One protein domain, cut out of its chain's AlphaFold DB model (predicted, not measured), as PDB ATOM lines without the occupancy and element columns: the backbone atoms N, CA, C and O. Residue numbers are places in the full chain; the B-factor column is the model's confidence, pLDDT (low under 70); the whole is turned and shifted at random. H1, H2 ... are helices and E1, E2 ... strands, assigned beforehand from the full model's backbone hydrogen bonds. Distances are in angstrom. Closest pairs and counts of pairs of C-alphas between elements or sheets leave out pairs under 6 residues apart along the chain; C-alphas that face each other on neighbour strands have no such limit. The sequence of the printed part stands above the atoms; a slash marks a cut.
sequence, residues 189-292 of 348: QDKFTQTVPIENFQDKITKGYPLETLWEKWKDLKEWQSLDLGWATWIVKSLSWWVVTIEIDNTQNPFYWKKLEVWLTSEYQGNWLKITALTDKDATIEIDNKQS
ATOM      1  N   GLN A 189     115.855 147.854 133.094       92.44
ATOM      2  CA  GLN A 189     115.361 147.066 134.220       92.44
ATOM      3  C   GLN A 189     115.869 147.630 135.547       92.44
ATOM      4  O   GLN A 189     116.992 148.116 135.649       92.44
ATOM      5  N   ASP A 190     115.017 147.559 136.568       93.50
ATOM      6  CA  ASP A 190     115.367 147.886 137.948       93.50
ATOM      7  C   ASP A 190     116.321 146.848 138.541       93.50
ATOM      8  O   ASP A 190     117.195 147.194 139.331       93.50
ATOM      9  N   LYS A 191     116.176 145.583 138.133       93.69
ATOM     10  CA  LYS A 191     117.055 144.486 138.513       93.69
ATOM     11  C   LYS A 191     117.375 143.581 137.342       93.69
ATOM     12  O   LYS A 191     116.486 143.163 136.603       93.69
ATOM     13  N   PHE A 192     118.641 143.214 137.233       93.88
ATOM     14  CA  PHE A 192     119.105 142.198 136.298       93.88
ATOM     15  C   PHE A 192     120.306 141.457 136.878       93.88
ATOM     16  O   PHE A 192     120.747 141.727 137.996       93.88
ATOM     17  N   THR A 193     120.793 140.451 136.165       95.06
ATOM     18  CA  THR A 193     121.922 139.639 136.608       95.06
ATOM     19  C   THR A 193     122.926 139.496 135.482       95.06
ATOM     20  O   THR A 193     122.541 139.228 134.351       95.06
ATOM     21  N   GLN A 194     124.208 139.626 135.810       94.62
ATOM     22  CA  GLN A 194     125.308 139.446 134.874       94.62
ATOM     23  C   GLN A 194     126.334 138.471 135.449       94.62
ATOM     24  O   GLN A 194     126.594 138.464 136.649       94.62
ATOM     25  N   THR A 195     126.935 137.651 134.591       96.38
ATOM     26  CA  THR A 195     128.069 136.801 134.972       96.38
ATOM     27  C   THR A 195     129.365 137.491 134.572       96.38
ATOM     28  O   THR A 195     129.519 137.897 133.421       96.38
ATOM     29  N   VAL A 196     130.273 137.651 135.532       96.12
ATOM     30  CA  VAL A 196     131.543 138.361 135.368       96.12
ATOM     31  C   VAL A 196     132.685 137.457 135.846       96.12
ATOM     32  O   VAL A 196     132.585 136.898 136.940       96.12
ATOM     33  N   PRO A 197     133.782 137.331 135.079       96.75
ATOM     34  CA  PRO A 197     134.967 136.603 135.520       96.75
ATOM     35  C   PRO A 197     135.526 137.146 136.839       96.75
ATOM     36  O   PRO A 197     135.641 138.358 137.025       96.75
ATOM     37  N   ILE A 198     135.934 136.258 137.746       93.94
ATOM     38  CA  ILE A 198     136.485 136.620 139.064       93.94
ATOM     39  C   ILE A 198     137.778 137.426 138.937       93.94
ATOM     40  O   ILE A 198     138.065 138.278 139.776       93.94
ATOM     41  N   GLU A 199     138.534 137.215 137.860       91.19
ATOM     42  CA  GLU A 199     139.720 138.012 137.543       91.19
ATOM     43  C   GLU A 199     139.431 139.518 137.421       91.19
ATOM     44  O   GLU A 199     140.298 140.328 137.745       91.19
ATOM     45  N   ASN A 200     138.201 139.910 137.069       91.31
ATOM     46  CA  ASN A 200     137.808 141.320 136.986       91.31
ATOM     47  C   ASN A 200     137.593 141.973 138.361       91.31
ATOM     48  O   ASN A 200     137.550 143.198 138.453       91.31
ATOM     49  N   PHE A 201     137.482 141.176 139.427       92.56
ATOM     50  CA  PHE A 201     137.354 141.644 140.810       92.56
ATOM     51  C   PHE A 201     138.677 141.549 141.581       92.56
ATOM     52  O   PHE A 201     138.679 141.528 142.810       92.56
ATOM     53  N   GLN A 202     139.811 141.469 140.881       91.56
ATOM     54  CA  GLN A 202     141.119 141.533 141.521       91.56
ATOM     55  C   GLN A 202     141.429 142.965 141.972       91.56
ATOM     56  O   GLN A 202     141.335 143.917 141.193       91.56
ATOM     57  N   ASP A 203     141.871 143.092 143.223       91.62
ATOM     58  CA  ASP A 203     142.354 144.351 143.809       91.62
ATOM     59  C   ASP A 203     143.620 144.859 143.121       91.62
ATOM     60  O   ASP A 203     143.891 146.053 143.101       91.62
ATOM     61  N   LYS A 204     144.402 143.951 142.534       90.75
ATOM     62  CA  LYS A 204     145.642 144.263 141.828       90.75
ATOM     63  C   LYS A 204     145.596 143.659 140.444       90.75
ATOM     64  O   LYS A 204     145.573 142.441 140.304       90.75
ATOM     65  N   ILE A 205     145.623 144.509 139.426       89.94
ATOM     66  CA  ILE A 205     145.596 144.079 138.029       89.94
ATOM     67  C   ILE A 205     146.989 144.250 137.449       89.94
ATOM     68  O   ILE A 205     147.557 145.333 137.514       89.94
ATOM     69  N   THR A 206     147.530 143.203 136.832       91.19
ATOM     70  CA  THR A 206     148.829 143.281 136.157       91.19
ATOM     71  C   THR A 206     148.638 143.337 134.645       91.19
ATOM     72  O   THR A 206     147.964 142.480 134.075       91.19
ATOM     73  N   LYS A 207     149.228 144.334 133.977       89.50
ATOM     74  CA  LYS A 207     149.191 144.494 132.513       89.50
ATOM     75  C   LYS A 207     150.584 144.740 131.944       89.50
ATOM     76  O   LYS A 207     151.365 145.503 132.504       89.50
ATOM     77  N   GLY A 208     150.881 144.090 130.821       89.38
ATOM     78  CA  GLY A 208     152.097 144.317 130.046       89.38
ATOM     79  C   GLY A 208     151.850 145.325 128.927       89.38
ATOM     80  O   GLY A 208     150.892 145.179 128.171       89.38
ATOM     81  N   TYR A 209     152.727 146.315 128.807       87.44
ATOM     82  CA  TYR A 209     152.695 147.322 127.749       87.44
ATOM     83  C   TYR A 209     153.981 147.254 126.927       87.44
ATOM     84  O   TYR A 209     155.062 147.225 127.524       87.44
ATOM     85  N   PRO A 210     153.911 147.247 125.584       88.31
ATOM     86  CA  PRO A 210     155.107 147.349 124.765       88.31
ATOM     87  C   PRO A 210     155.849 148.654 125.060       88.31
ATOM     88  O   PRO A 210     155.229 149.717 125.112       88.31
ATOM     89  N   LEU A 211     157.169 148.601 125.233       79.50
ATOM     90  CA  LEU A 211     157.967 149.771 125.620       79.50
ATOM     91  C   LEU A 211     157.845 150.924 124.606       79.50
ATOM     92  O   LEU A 211     157.834 152.086 124.991       79.50
ATOM     93  N   GLU A 212     157.665 150.601 123.324       80.62
ATOM     94  CA  GLU A 212     157.426 151.565 122.239       80.62
ATOM     95  C   GLU A 212     156.115 152.357 122.380       80.62
ATOM     96  O   GLU A 212     156.012 153.474 121.881       80.62
ATOM     97  N   THR A 213     155.115 151.796 123.070       78.56
ATOM     98  CA  THR A 213     153.828 152.471 123.312       78.56
ATOM     99  C   THR A 213     153.905 153.469 124.463       78.56
ATOM    100  O   THR A 213     153.018 154.310 124.621       78.56
ATOM    101  N   LEU A 214     154.968 153.402 125.265       73.31
ATOM    102  CA  LEU A 214     155.206 154.323 126.361       73.31
ATOM    103  C   LEU A 214     155.961 155.546 125.819       73.31
ATOM    104  O   LEU A 214     157.054 155.442 125.269       73.31
ATOM    105  N   TRP A 215     155.350 156.729 125.955       68.25
ATOM    106  CA  TRP A 215     155.926 158.013 125.527       68.25
ATOM    107  C   TRP A 215     157.307 158.256 126.162       68.25
ATOM    108  O   TRP A 215     157.618 157.708 127.218       68.25
ATOM    109  N   GLU A 216     158.107 159.177 125.608       69.12
ATOM    110  CA  GLU A 216     159.475 159.480 126.071       69.12
ATOM    111  C   GLU A 216     159.627 159.760 127.578       69.12
ATOM    112  O   GLU A 216     160.709 159.585 128.129       69.12
ATOM    113  N   LYS A 217     158.537 160.139 128.254       65.56
ATOM    114  CA  LYS A 217     158.462 160.371 129.706       65.56
ATOM    115  C   LYS A 217     158.720 159.117 130.554       65.56
ATOM    116  O   LYS A 217     158.915 159.242 131.755       65.56
ATOM    117  N   TRP A 218     158.698 157.933 129.948       70.88
ATOM    118  CA  TRP A 218     158.772 156.640 130.633       70.88
ATOM    119  C   TRP A 218     160.092 155.897 130.340       70.88
ATOM    120  O   TRP A 218     160.233 154.728 130.682       70.88
ATOM    121  N   LYS A 219     161.080 156.569 129.727       71.38
ATOM    122  CA  LYS A 219     162.408 155.994 129.429       71.38
ATOM    123  C   LYS A 219     163.239 155.692 130.686       71.38
ATOM    124  O   LYS A 219     164.076 154.798 130.647       71.38
ATOM    125  N   ASP A 220     162.966 156.387 131.790       79.56
ATOM    126  CA  ASP A 220     163.707 156.270 133.056       79.56
ATOM    127  C   ASP A 220     162.965 155.457 134.132       79.56
ATOM    128  O   ASP A 220     163.271 155.574 135.324       79.56
ATOM    129  N   LEU A 221     161.965 154.655 133.741       84.31
ATOM    130  CA  LEU A 221     161.254 153.796 134.686       84.31
ATOM    131  C   LEU A 221     162.211 152.832 135.384       84.31
ATOM    132  O   LEU A 221     163.099 152.244 134.765       84.31
ATOM    133  N   LYS A 222     161.969 152.614 136.674       87.69
ATOM    134  CA  LYS A 222     162.660 151.605 137.476       87.69
ATOM    135  C   LYS A 222     161.681 150.549 137.952       87.69
ATOM    136  O   LYS A 222     160.519 150.843 138.222       87.69
ATOM    137  N   GLU A 223     162.162 149.320 138.095       88.88
ATOM    138  CA  GLU A 223     161.390 148.284 138.775       88.88
ATOM    139  C   GLU A 223     161.049 148.742 140.198       88.88
ATOM    140  O   GLU A 223     161.852 149.396 140.867       88.88
ATOM    141  N   TRP A 224     159.834 148.419 140.631       89.69
ATOM    142  CA  TRP A 224     159.207 148.829 141.889       89.69
ATOM    143  C   TRP A 224     158.913 150.323 142.034       89.69
ATOM    144  O   TRP A 224     158.467 150.759 143.095       89.69
ATOM    145  N   GLN A 225     159.102 151.117 140.980       89.62
ATOM    146  CA  GLN A 225     158.700 152.516 140.988       89.62
ATOM    147  C   GLN A 225     157.174 152.643 141.042       89.62
ATOM    148  O   GLN A 225     156.464 152.042 140.232       89.62
ATOM    149  N   SER A 226     156.690 153.460 141.981       89.06
ATOM    150  CA  SER A 226     155.295 153.898 142.047       89.06
ATOM    151  C   SER A 226     155.109 155.183 141.240       89.06
ATOM    152  O   SER A 226     155.936 156.097 141.317       89.06
ATOM    153  N   LEU A 227     154.037 155.242 140.459       86.12
ATOM    154  CA  LEU A 227     153.667 156.359 139.602       86.12
ATOM    155  C   LEU A 227     152.228 156.749 139.921       86.12
ATOM    156  O   LEU A 227     151.305 155.953 139.734       86.12
ATOM    157  N   ASP A 228     152.041 157.975 140.388       84.19
ATOM    158  CA  ASP A 228     150.718 158.537 140.625       84.19
ATOM    159  C   ASP A 228     150.240 159.281 139.373       84.19
ATOM    160  O   ASP A 228     150.879 160.230 138.910       84.19
ATOM    161  N   LEU A 229     149.129 158.820 138.797       80.00
ATOM    162  CA  LEU A 229     148.495 159.417 137.620       80.00
ATOM    163  C   LEU A 229     147.275 160.274 137.991       80.00
ATOM    164  O   LEU A 229     146.541 160.714 137.105       80.00
ATOM    165  N   GLY A 230     147.019 160.489 139.284       77.56
ATOM    166  CA  GLY A 230     145.877 161.232 139.822       77.56
ATOM    167  C   GLY A 230     144.564 160.442 139.834       77.56
ATOM    168  O   GLY A 230     143.788 160.566 140.775       77.56
ATOM    169  N   TRP A 231     144.312 159.606 138.822       68.94
ATOM    170  CA  TRP A 231     143.140 158.714 138.753       68.94
ATOM    171  C   TRP A 231     143.467 157.246 139.072       68.94
ATOM    172  O   TRP A 231     142.556 156.450 139.286       68.94
ATOM    173  N   ALA A 232     144.751 156.879 139.096       79.19
ATOM    174  CA  ALA A 232     145.232 155.555 139.476       79.19
ATOM    175  C   ALA A 232     146.689 155.620 139.948       79.19
ATOM    176  O   ALA A 232     147.454 156.492 139.526       79.19
ATOM    177  N   THR A 233     147.083 154.642 140.762       83.19
ATOM    178  CA  THR A 233     148.480 154.412 141.140       83.19
ATOM    179  C   THR A 233     149.002 153.173 140.427       83.19
ATOM    180  O   THR A 233     148.396 152.101 140.483       83.19
ATOM    181  N   TRP A 234     150.117 153.334 139.722       88.31
ATOM    182  CA  TRP A 234     150.774 152.280 138.956       88.31
ATOM    183  C   TRP A 234     152.090 151.889 139.618       88.31
ATOM    184  O   TRP A 234     152.869 152.751 140.011       88.31
ATOM    185  N   ILE A 235     152.365 150.591 139.698       90.94
ATOM    186  CA  ILE A 235     153.610 150.032 140.225       90.94
ATOM    187  C   ILE A 235     154.296 149.259 139.105       90.94
ATOM    188  O   ILE A 235     153.759 148.282 138.585       90.94
ATOM    189  N   VAL A 236     155.508 149.664 138.734       90.94
ATOM    190  CA  VAL A 236     156.309 148.939 137.739       90.94
ATOM    191  C   VAL A 236     156.801 147.631 138.361       90.94
ATOM    192  O   VAL A 236     157.610 147.653 139.279       90.94
ATOM    193  N   LYS A 237     156.332 146.475 137.887       93.06
ATOM    194  CA  LYS A 237     156.720 145.161 138.436       93.06
ATOM    195  C   LYS A 237     157.965 144.585 137.792       93.06
ATOM    196  O   LYS A 237     158.756 143.952 138.480       93.06
ATOM    197  N   SER A 238     158.115 144.777 136.487       90.88
ATOM    198  CA  SER A 238     159.277 144.292 135.744       90.88
ATOM    199  C   SER A 238     159.499 145.107 134.482       90.88
ATOM    200  O   SER A 238     158.532 145.527 133.834       90.88
ATOM    201  N   LEU A 239     160.763 145.252 134.097       87.38
ATOM    202  CA  LEU A 239     161.178 145.901 132.859       87.38
ATOM    203  C   LEU A 239     161.910 144.889 131.977       87.38
ATOM    204  O   LEU A 239     162.867 144.247 132.397       87.38
ATOM    205  N   SER A 240     161.468 144.750 130.732       86.38
ATOM    206  CA  SER A 240     162.156 143.946 129.721       86.38
ATOM    207  C   SER A 240     162.425 144.774 128.468       86.38
ATOM    208  O   SER A 240     161.873 145.860 128.298       86.38
ATOM    209  N   TRP A 241     163.241 144.235 127.557       80.81
ATOM    210  CA  TRP A 241     163.594 144.877 126.284       80.81
ATOM    211  C   TRP A 241     162.394 145.240 125.402       80.81
ATOM    212  O   TRP A 241     162.526 146.089 124.526       80.81
ATOM    213  N   TRP A 242     161.241 144.606 125.624       83.62
ATOM    214  CA  TRP A 242     160.057 144.776 124.784       83.62
ATOM    215  C   TRP A 242     158.809 145.168 125.565       83.62
ATOM    216  O   TRP A 242     157.933 145.809 124.998       83.62
ATOM    217  N   VAL A 243     158.715 144.809 126.847       88.44
ATOM    218  CA  VAL A 243     157.494 144.957 127.646       88.44
ATOM    219  C   VAL A 243     157.816 145.511 129.028       88.44
ATOM    220  O   VAL A 243     158.714 145.016 129.715       88.44
ATOM    221  N   VAL A 244     157.032 146.496 129.452       88.56
ATOM    222  CA  VAL A 244     156.945 146.953 130.840       88.56
ATOM    223  C   VAL A 244     155.705 146.337 131.469       88.56
ATOM    224  O   VAL A 244     154.603 146.485 130.944       88.56
ATOM    225  N   THR A 245     155.876 145.662 132.602       92.12
ATOM    226  CA  THR A 245     154.760 145.099 133.367       92.12
ATOM    227  C   THR A 245     154.375 146.061 134.475       92.12
ATOM    228  O   THR A 245     155.209 146.422 135.308       92.12
ATOM    229  N   ILE A 246     153.107 146.449 134.504       90.75
ATOM    230  CA  ILE A 246     152.550 147.414 135.443       90.75
ATOM    231  C   ILE A 246     151.472 146.723 136.269       90.75
ATOM    232  O   ILE A 246     150.552 146.123 135.718       90.75
ATOM    233  N   GLU A 247     151.594 146.806 137.586       92.56
ATOM    234  CA  GLU A 247     150.547 146.458 138.540       92.56
ATOM    235  C   GLU A 247     149.761 147.728 138.869       92.56
ATOM    236  O   GLU A 247     150.331 148.756 139.229       92.56
ATOM    237  N   ILE A 248     148.449 147.664 138.707       90.25
ATOM    238  CA  ILE A 248     147.515 148.750 138.962       90.25
ATOM    239  C   ILE A 248     146.745 148.384 140.219       90.25
ATOM    240  O   ILE A 248     146.173 147.293 140.297       90.25
ATOM    241  N   ASP A 249     146.720 149.305 141.174       88.12
ATOM    242  CA  ASP A 249     145.862 149.190 142.345       88.12
ATOM    243  C   ASP A 249     144.417 149.542 141.954       88.12
ATOM    244  O   ASP A 249     144.086 150.698 141.673       88.12
ATOM    245  N   ASN A 250     143.566 148.525 141.847       88.50
ATOM    246  CA  ASN A 250     142.201 148.623 141.341       88.50
ATOM    247  C   ASN A 250     141.234 149.052 142.451       88.50
ATOM    248  O   ASN A 250     140.304 148.334 142.811       88.50
ATOM    249  N   THR A 251     141.433 150.261 142.966       87.94
ATOM    250  CA  THR A 251     140.581 150.857 144.010       87.94
ATOM    251  C   THR A 251     139.131 151.080 143.564       87.94
ATOM    252  O   THR A 251     138.257 151.312 144.392       87.94
ATOM    253  N   GLN A 252     138.866 151.002 142.254       86.69
ATOM    254  CA  GLN A 252     137.525 151.069 141.669       86.69
ATOM    255  C   GLN A 252     136.798 149.717 141.669       86.69
ATOM    256  O   GLN A 252     135.628 149.665 141.292       86.69
ATOM    257  N   ASN A 253     137.460 148.625 142.072       91.31
ATOM    258  CA  ASN A 253     136.807 147.338 142.272       91.31
ATOM    259  C   ASN A 253     135.655 147.507 143.280       91.31
ATOM    260  O   ASN A 253     135.900 147.902 144.422       91.31
ATOM    261  N   PRO A 254     134.402 147.173 142.929       93.94
ATOM    262  CA  PRO A 254     133.296 147.284 143.873       93.94
ATOM    263  C   PRO A 254     133.496 146.437 145.130       93.94
ATOM    264  O   PRO A 254     132.960 146.766 146.185       93.94
ATOM    265  N   PHE A 255     134.275 145.361 145.050       95.75
ATOM    266  CA  PHE A 255     134.581 144.486 146.176       95.75
ATOM    267  C   PHE A 255     136.021 144.652 146.674       95.75
ATOM    268  O   PHE A 255     136.566 143.719 147.255       95.75
ATOM    269  N   TYR A 256     136.625 145.827 146.472       93.88
ATOM    270  CA  TYR A 256     138.006 146.096 146.876       93.88
ATOM    271  C   TYR A 256     138.254 145.768 148.359       93.88
ATOM    272  O   TYR A 256     137.456 146.153 149.222       93.88
ATOM    273  N   TRP A 257     139.330 145.029 148.653       92.94
ATOM    274  CA  TRP A 257     139.685 144.487 149.976       92.94
ATOM    275  C   TRP A 257     138.667 143.534 150.614       92.94
ATOM    276  O   TRP A 257     138.787 143.188 151.795       92.94
ATOM    277  N   LYS A 258     137.668 143.066 149.864       94.62
ATOM    278  CA  LYS A 258     136.679 142.102 150.348       94.62
ATOM    279  C   LYS A 258     136.958 140.735 149.743       94.62
ATOM    280  O   LYS A 258     137.201 140.585 148.549       94.62
ATOM    281  N   LYS A 259     136.856 139.700 150.572       94.56
ATOM    282  CA  LYS A 259     136.827 138.324 150.082       94.56
ATOM    283  C   LYS A 259     135.489 138.086 149.378       94.56
ATOM    284  O   LYS A 259     134.446 138.297 149.989       94.56
ATOM    285  N   LEU A 260     135.525 137.656 148.116       96.06
ATOM    286  CA  LEU A 260     134.316 137.348 147.351       96.06
ATOM    287  C   LEU A 260     133.602 136.136 147.951       96.06
ATOM    288  O   LEU A 260     134.185 135.058 148.063       96.06
ATOM    289  N   GLU A 261     132.337 136.317 148.311       96.56
ATOM    290  CA  GLU A 261     131.470 135.279 148.864       96.56
ATOM    291  C   GLU A 261     130.037 135.505 148.368       96.56
ATOM    292  O   GLU A 261     129.635 136.633 148.072       96.56
ATOM    293  N   VAL A 262     129.247 134.434 148.262       97.38
ATOM    294  CA  VAL A 262     127.820 134.555 147.930       97.38
ATOM    295  C   VAL A 262     127.135 135.403 149.006       97.38
ATOM    296  O   VAL A 262     127.440 135.267 150.187       97.38
ATOM    297  N   TRP A 263     126.210 136.266 148.588       96.88
ATOM    298  CA  TRP A 263     125.544 137.309 149.377       96.88
ATOM    299  C   TRP A 263     126.383 138.547 149.694       96.88
ATOM    300  O   TRP A 263     125.840 139.489 150.272       96.88
ATOM    301  N   LEU A 264     127.653 138.607 149.282       97.81
ATOM    302  CA  LEU A 264     128.437 139.830 149.416       97.81
ATOM    303  C   LEU A 264     127.799 140.957 148.600       97.81
ATOM    304  O   LEU A 264     127.553 140.808 147.400       97.81
ATOM    305  N   THR A 265     127.575 142.094 149.254       96.94
ATOM    306  CA  THR A 265     127.013 143.291 148.629       96.94
ATOM    307  C   THR A 265     128.011 144.439 148.590       96.94
ATOM    308  O   THR A 265     128.839 144.608 149.494       96.94
ATOM    309  N   SER A 266     127.899 145.275 147.564       96.19
ATOM    310  CA  SER A 266     128.619 146.543 147.491       96.19
ATOM    311  C   SER A 266     127.885 147.547 146.614       96.19
ATOM    312  O   SER A 266     127.053 147.161 145.798       96.19
ATOM    313  N   GLU A 267     128.196 148.826 146.776       94.38
ATOM    314  CA  GLU A 267     127.691 149.882 145.905       94.38
ATOM    315  C   GLU A 267     128.721 150.181 144.812       94.38
ATOM    316  O   GLU A 267     129.922 150.253 145.077       94.38
ATOM    317  N   TYR A 268     128.257 150.353 143.579       92.12
ATOM    318  CA  TYR A 268     129.092 150.716 142.443       92.12
ATOM    319  C   TYR A 268     128.337 151.640 141.508       92.12
ATOM    320  O   TYR A 268     127.266 151.289 141.015       92.12
ATOM    321  N   GLN A 269     128.900 152.826 141.267       89.38
ATOM    322  CA  GLN A 269     128.293 153.839 140.400       89.38
ATOM    323  C   GLN A 269     126.821 154.118 140.772       89.38
ATOM    324  O   GLN A 269     125.973 154.268 139.905       89.38
ATOM    325  N   GLY A 270     126.488 154.149 142.066       89.75
ATOM    326  CA  GLY A 270     125.119 154.383 142.548       89.75
ATOM    327  C   GLY A 270     124.154 153.198 142.407       89.75
ATOM    328  O   GLY A 270     122.979 153.337 142.741       89.75
ATOM    329  N   ASN A 271     124.618 152.039 141.936       93.69
ATOM    330  CA  ASN A 271     123.850 150.798 141.877       93.69
ATOM    331  C   ASN A 271     124.304 149.835 142.977       93.69
ATOM    332  O   ASN A 271     125.481 149.808 143.339       93.69
ATOM    333  N   TRP A 272     123.390 149.006 143.484       95.50
ATOM    334  CA  TRP A 272     123.752 147.957 144.441       95.50
ATOM    335  C   TRP A 272     124.050 146.653 143.717       95.50
ATOM    336  O   TRP A 272     123.244 146.159 142.935       95.50
ATOM    337  N   LEU A 273     125.210 146.081 144.006       96.94
ATOM    338  CA  LEU A 273     125.667 144.797 143.501       96.94
ATOM    339  C   LEU A 273     125.540 143.751 144.605       96.94
ATOM    340  O   LEU A 273     125.857 144.031 145.763       96.94
ATOM    341  N   LYS A 274     125.137 142.534 144.243       97.94
ATOM    342  CA  LYS A 274     125.078 141.378 145.141       97.94
ATOM    343  C   LYS A 274     125.563 140.128 144.418       97.94
ATOM    344  O   LYS A 274     125.000 139.757 143.393       97.94
ATOM    345  N   ILE A 275     126.555 139.442 144.975       98.12
ATOM    346  CA  ILE A 275     127.004 138.148 144.447       98.12
ATOM    347  C   ILE A 275     125.935 137.095 144.764       98.12
ATOM    348  O   ILE A 275     125.657 136.831 145.932       98.12
ATOM    349  N   THR A 276     125.322 136.490 143.750       97.88
ATOM    350  CA  THR A 276     124.287 135.450 143.913       97.88
ATOM    351  C   THR A 276     124.806 134.045 143.641       97.88
ATOM    352  O   THR A 276     124.284 133.088 144.208       97.88
ATOM    353  N   ALA A 277     125.862 133.914 142.839       97.81
ATOM    354  CA  ALA A 277     126.598 132.670 142.662       97.81
ATOM    355  C   ALA A 277     128.088 132.956 142.466       97.81
ATOM    356  O   ALA A 277     128.470 134.010 141.958       97.81
ATOM    357  N   LEU A 278     128.929 132.012 142.879       97.44
ATOM    358  CA  LEU A 278     130.377 132.099 142.758       97.44
ATOM    359  C   LEU A 278     130.926 130.715 142.406       97.44
ATOM    360  O   LEU A 278     130.550 129.720 143.025       97.44
ATOM    361  N   THR A 279     131.795 130.664 141.405       96.44
ATOM    362  CA  THR A 279     132.522 129.464 140.968       96.44
ATOM    363  C   THR A 279     134.026 129.725 141.046       96.44
ATOM    364  O   THR A 279     134.438 130.766 141.539       96.44
ATOM    365  N   ASP A 280     134.871 128.823 140.544       94.31
ATOM    366  CA  ASP A 280     136.321 129.075 140.483       94.31
ATOM    367  C   ASP A 280     136.709 130.112 139.413       94.31
ATOM    368  O   ASP A 280     137.824 130.631 139.428       94.31
ATOM    369  N   LYS A 281     135.814 130.391 138.454       95.56
ATOM    370  CA  LYS A 281     136.090 131.255 137.294       95.56
ATOM    371  C   LYS A 281     135.226 132.500 137.256       95.56
ATOM    372  O   LYS A 281     135.725 133.573 136.940       95.56
ATOM    373  N   ASP A 282     133.957 132.355 137.609       97.62
ATOM    374  CA  ASP A 282     132.935 133.370 137.396       97.62
ATOM    375  C   ASP A 282     132.155 133.673 138.676       97.62
ATOM    376  O   ASP A 282     131.885 132.781 139.489       97.62
ATOM    377  N   ALA A 283     131.743 134.930 138.808       97.38
ATOM    378  CA  ALA A 283     130.777 135.400 139.785       97.38
ATOM    379  C   ALA A 283     129.514 135.888 139.062       97.38
ATOM    380  O   ALA A 283     129.578 136.681 138.122       97.38
ATOM    381  N   THR A 284     128.353 135.438 139.520       97.94
ATOM    382  CA  THR A 284     127.059 135.947 139.072       97.94
ATOM    383  C   THR A 284     126.637 137.079 139.999       97.94
ATOM    384  O   THR A 284     126.533 136.892 141.213       97.94
ATOM    385  N   ILE A 285     126.416 138.259 139.427       97.44
ATOM    386  CA  ILE A 285     126.122 139.499 140.136       97.44
ATOM    387  C   ILE A 285     124.689 139.917 139.822       97.44
ATOM    388  O   ILE A 285     124.366 140.205 138.673       97.44
ATOM    389  N   GLU A 286     123.835 139.968 140.839       96.88
ATOM    390  CA  GLU A 286     122.561 140.683 140.768       96.88
ATOM    391  C   GLU A 286     122.834 142.180 140.941       96.88
ATOM    392  O   GLU A 286     123.526 142.593 141.875       96.88
ATOM    393  N   ILE A 287     122.292 142.982 140.032       96.31
ATOM    394  CA  ILE A 287     122.463 144.429 139.977       96.31
ATOM    395  C   ILE A 287     121.097 145.060 140.244       96.31
ATOM    396  O   ILE A 287     120.158 144.836 139.486       96.31
ATOM    397  N   ASP A 288     120.987 145.845 141.313       95.69
ATOM    398  CA  ASP A 288     119.855 146.725 141.613       95.69
ATOM    399  C   ASP A 288     120.157 148.107 141.013       95.69
ATOM    400  O   ASP A 288     120.846 148.943 141.610       95.69
ATOM    401  N   ASN A 289     119.690 148.298 139.781       93.75
ATOM    402  CA  ASN A 289     119.954 149.437 138.913       93.75
ATOM    403  C   ASN A 289     119.111 150.654 139.320       93.75
ATOM    404  O   ASN A 289     118.129 151.007 138.663       93.75
ATOM    405  N   LYS A 290     119.502 151.316 140.413       91.88
ATOM    406  CA  LYS A 290     118.861 152.544 140.915       91.88
ATOM    407  C   LYS A 290     118.861 153.681 139.895       91.88
ATOM    408  O   LYS A 290     118.051 154.596 140.020       91.88
ATOM    409  N   GLN A 291     119.757 153.632 138.912       88.81
ATOM    410  CA  GLN A 291     119.846 154.628 137.849       88.81
ATOM    411  C   GLN A 291     118.811 154.444 136.737       88.81
ATOM    412  O   GLN A 291     118.642 155.350 135.920       88.81
ATOM    413  N   SER A 292     118.102 153.309 136.690       92.69
ATOM    414  CA  SER A 292     117.051 153.115 135.694       92.69
ATOM    415  C   SER A 292     115.997 154.232 135.800       92.69
ATOM    416  O   SER A 292     115.451 154.467 136.884       92.69
TER     417      SER A 292
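AT A GLANCE: This is residues 189 to 292 of the 348 residues of the protein "Peptidylprolyl isomerase" of uncultured bacterium (gcode 4) (UniProt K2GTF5). Two small lobes, each a strongly twisted antiparallel sheet of four strands, sit at opposite ends of an elongated model; H1 with residues 202 and 203, and the link of residues 250 to 264, run between them. One lobe has the order E1, E8, E7, E6, the other E2, E5, E4, E3. The 104 printed residues, mostly strand by class, have one named helix and eight named strands, in the order E1, H1, E2 to E8. The whole is loose, with a radius of gyration of the C-alphas of 17.3 A and spans of 48 by 29 by 21 A.

IN THESE COORDINATES: E1, residues 191 to 197, begins at C-alpha (117.055, 144.486, 138.513) and is 19.8 A long. Its sheet adds E8, 282 to 288, 19.2 A; E7, 271 to 278, 19.8 A; and E6, 265 to 268. H1 is residues 198 to 201. E2, 204 to 210, is 19.8 A, E5, 243 to 249, 19.2 A, and E4, 233 to 239, 17.4 A; E3 is 226 to 228. E8 ends at C-alpha (119.855, 146.725, 141.613).

HOW THE PARTS SIT: E1 and E8 are antiparallel neighbours, with N 194 and O 285 within hydrogen-bond range at 2.9 A. Hairpins E7-E8, N 274 to O 286, 2.9 A, and E6-E7, N 268 to O 271, 2.8 A, form a meander, successive antiparallel neighbours. H1 only grazes this sheet; it is too short for an O i to N i+4 pair. E2 and E5 have N 207 and O 246 at 2.8 A. Hairpins E4-E5, N 237 to O 245, 2.8 A, and E3-E4, N 234 to O 227, 2.9 A, form another meander; E2 to E5 make a Greek key, E2 being the antiparallel neighbour of E5. E2 and E8 are apart.

THE WHOLE: The C-alphas farthest apart, of Asp 190 and Trp 241, are 49.7 A apart. The printed part has no cut. The links E2 to E3 and E5 to E6 are long, 15 residues each. Residues 215 to 217 and 231 have pLDDT under 70.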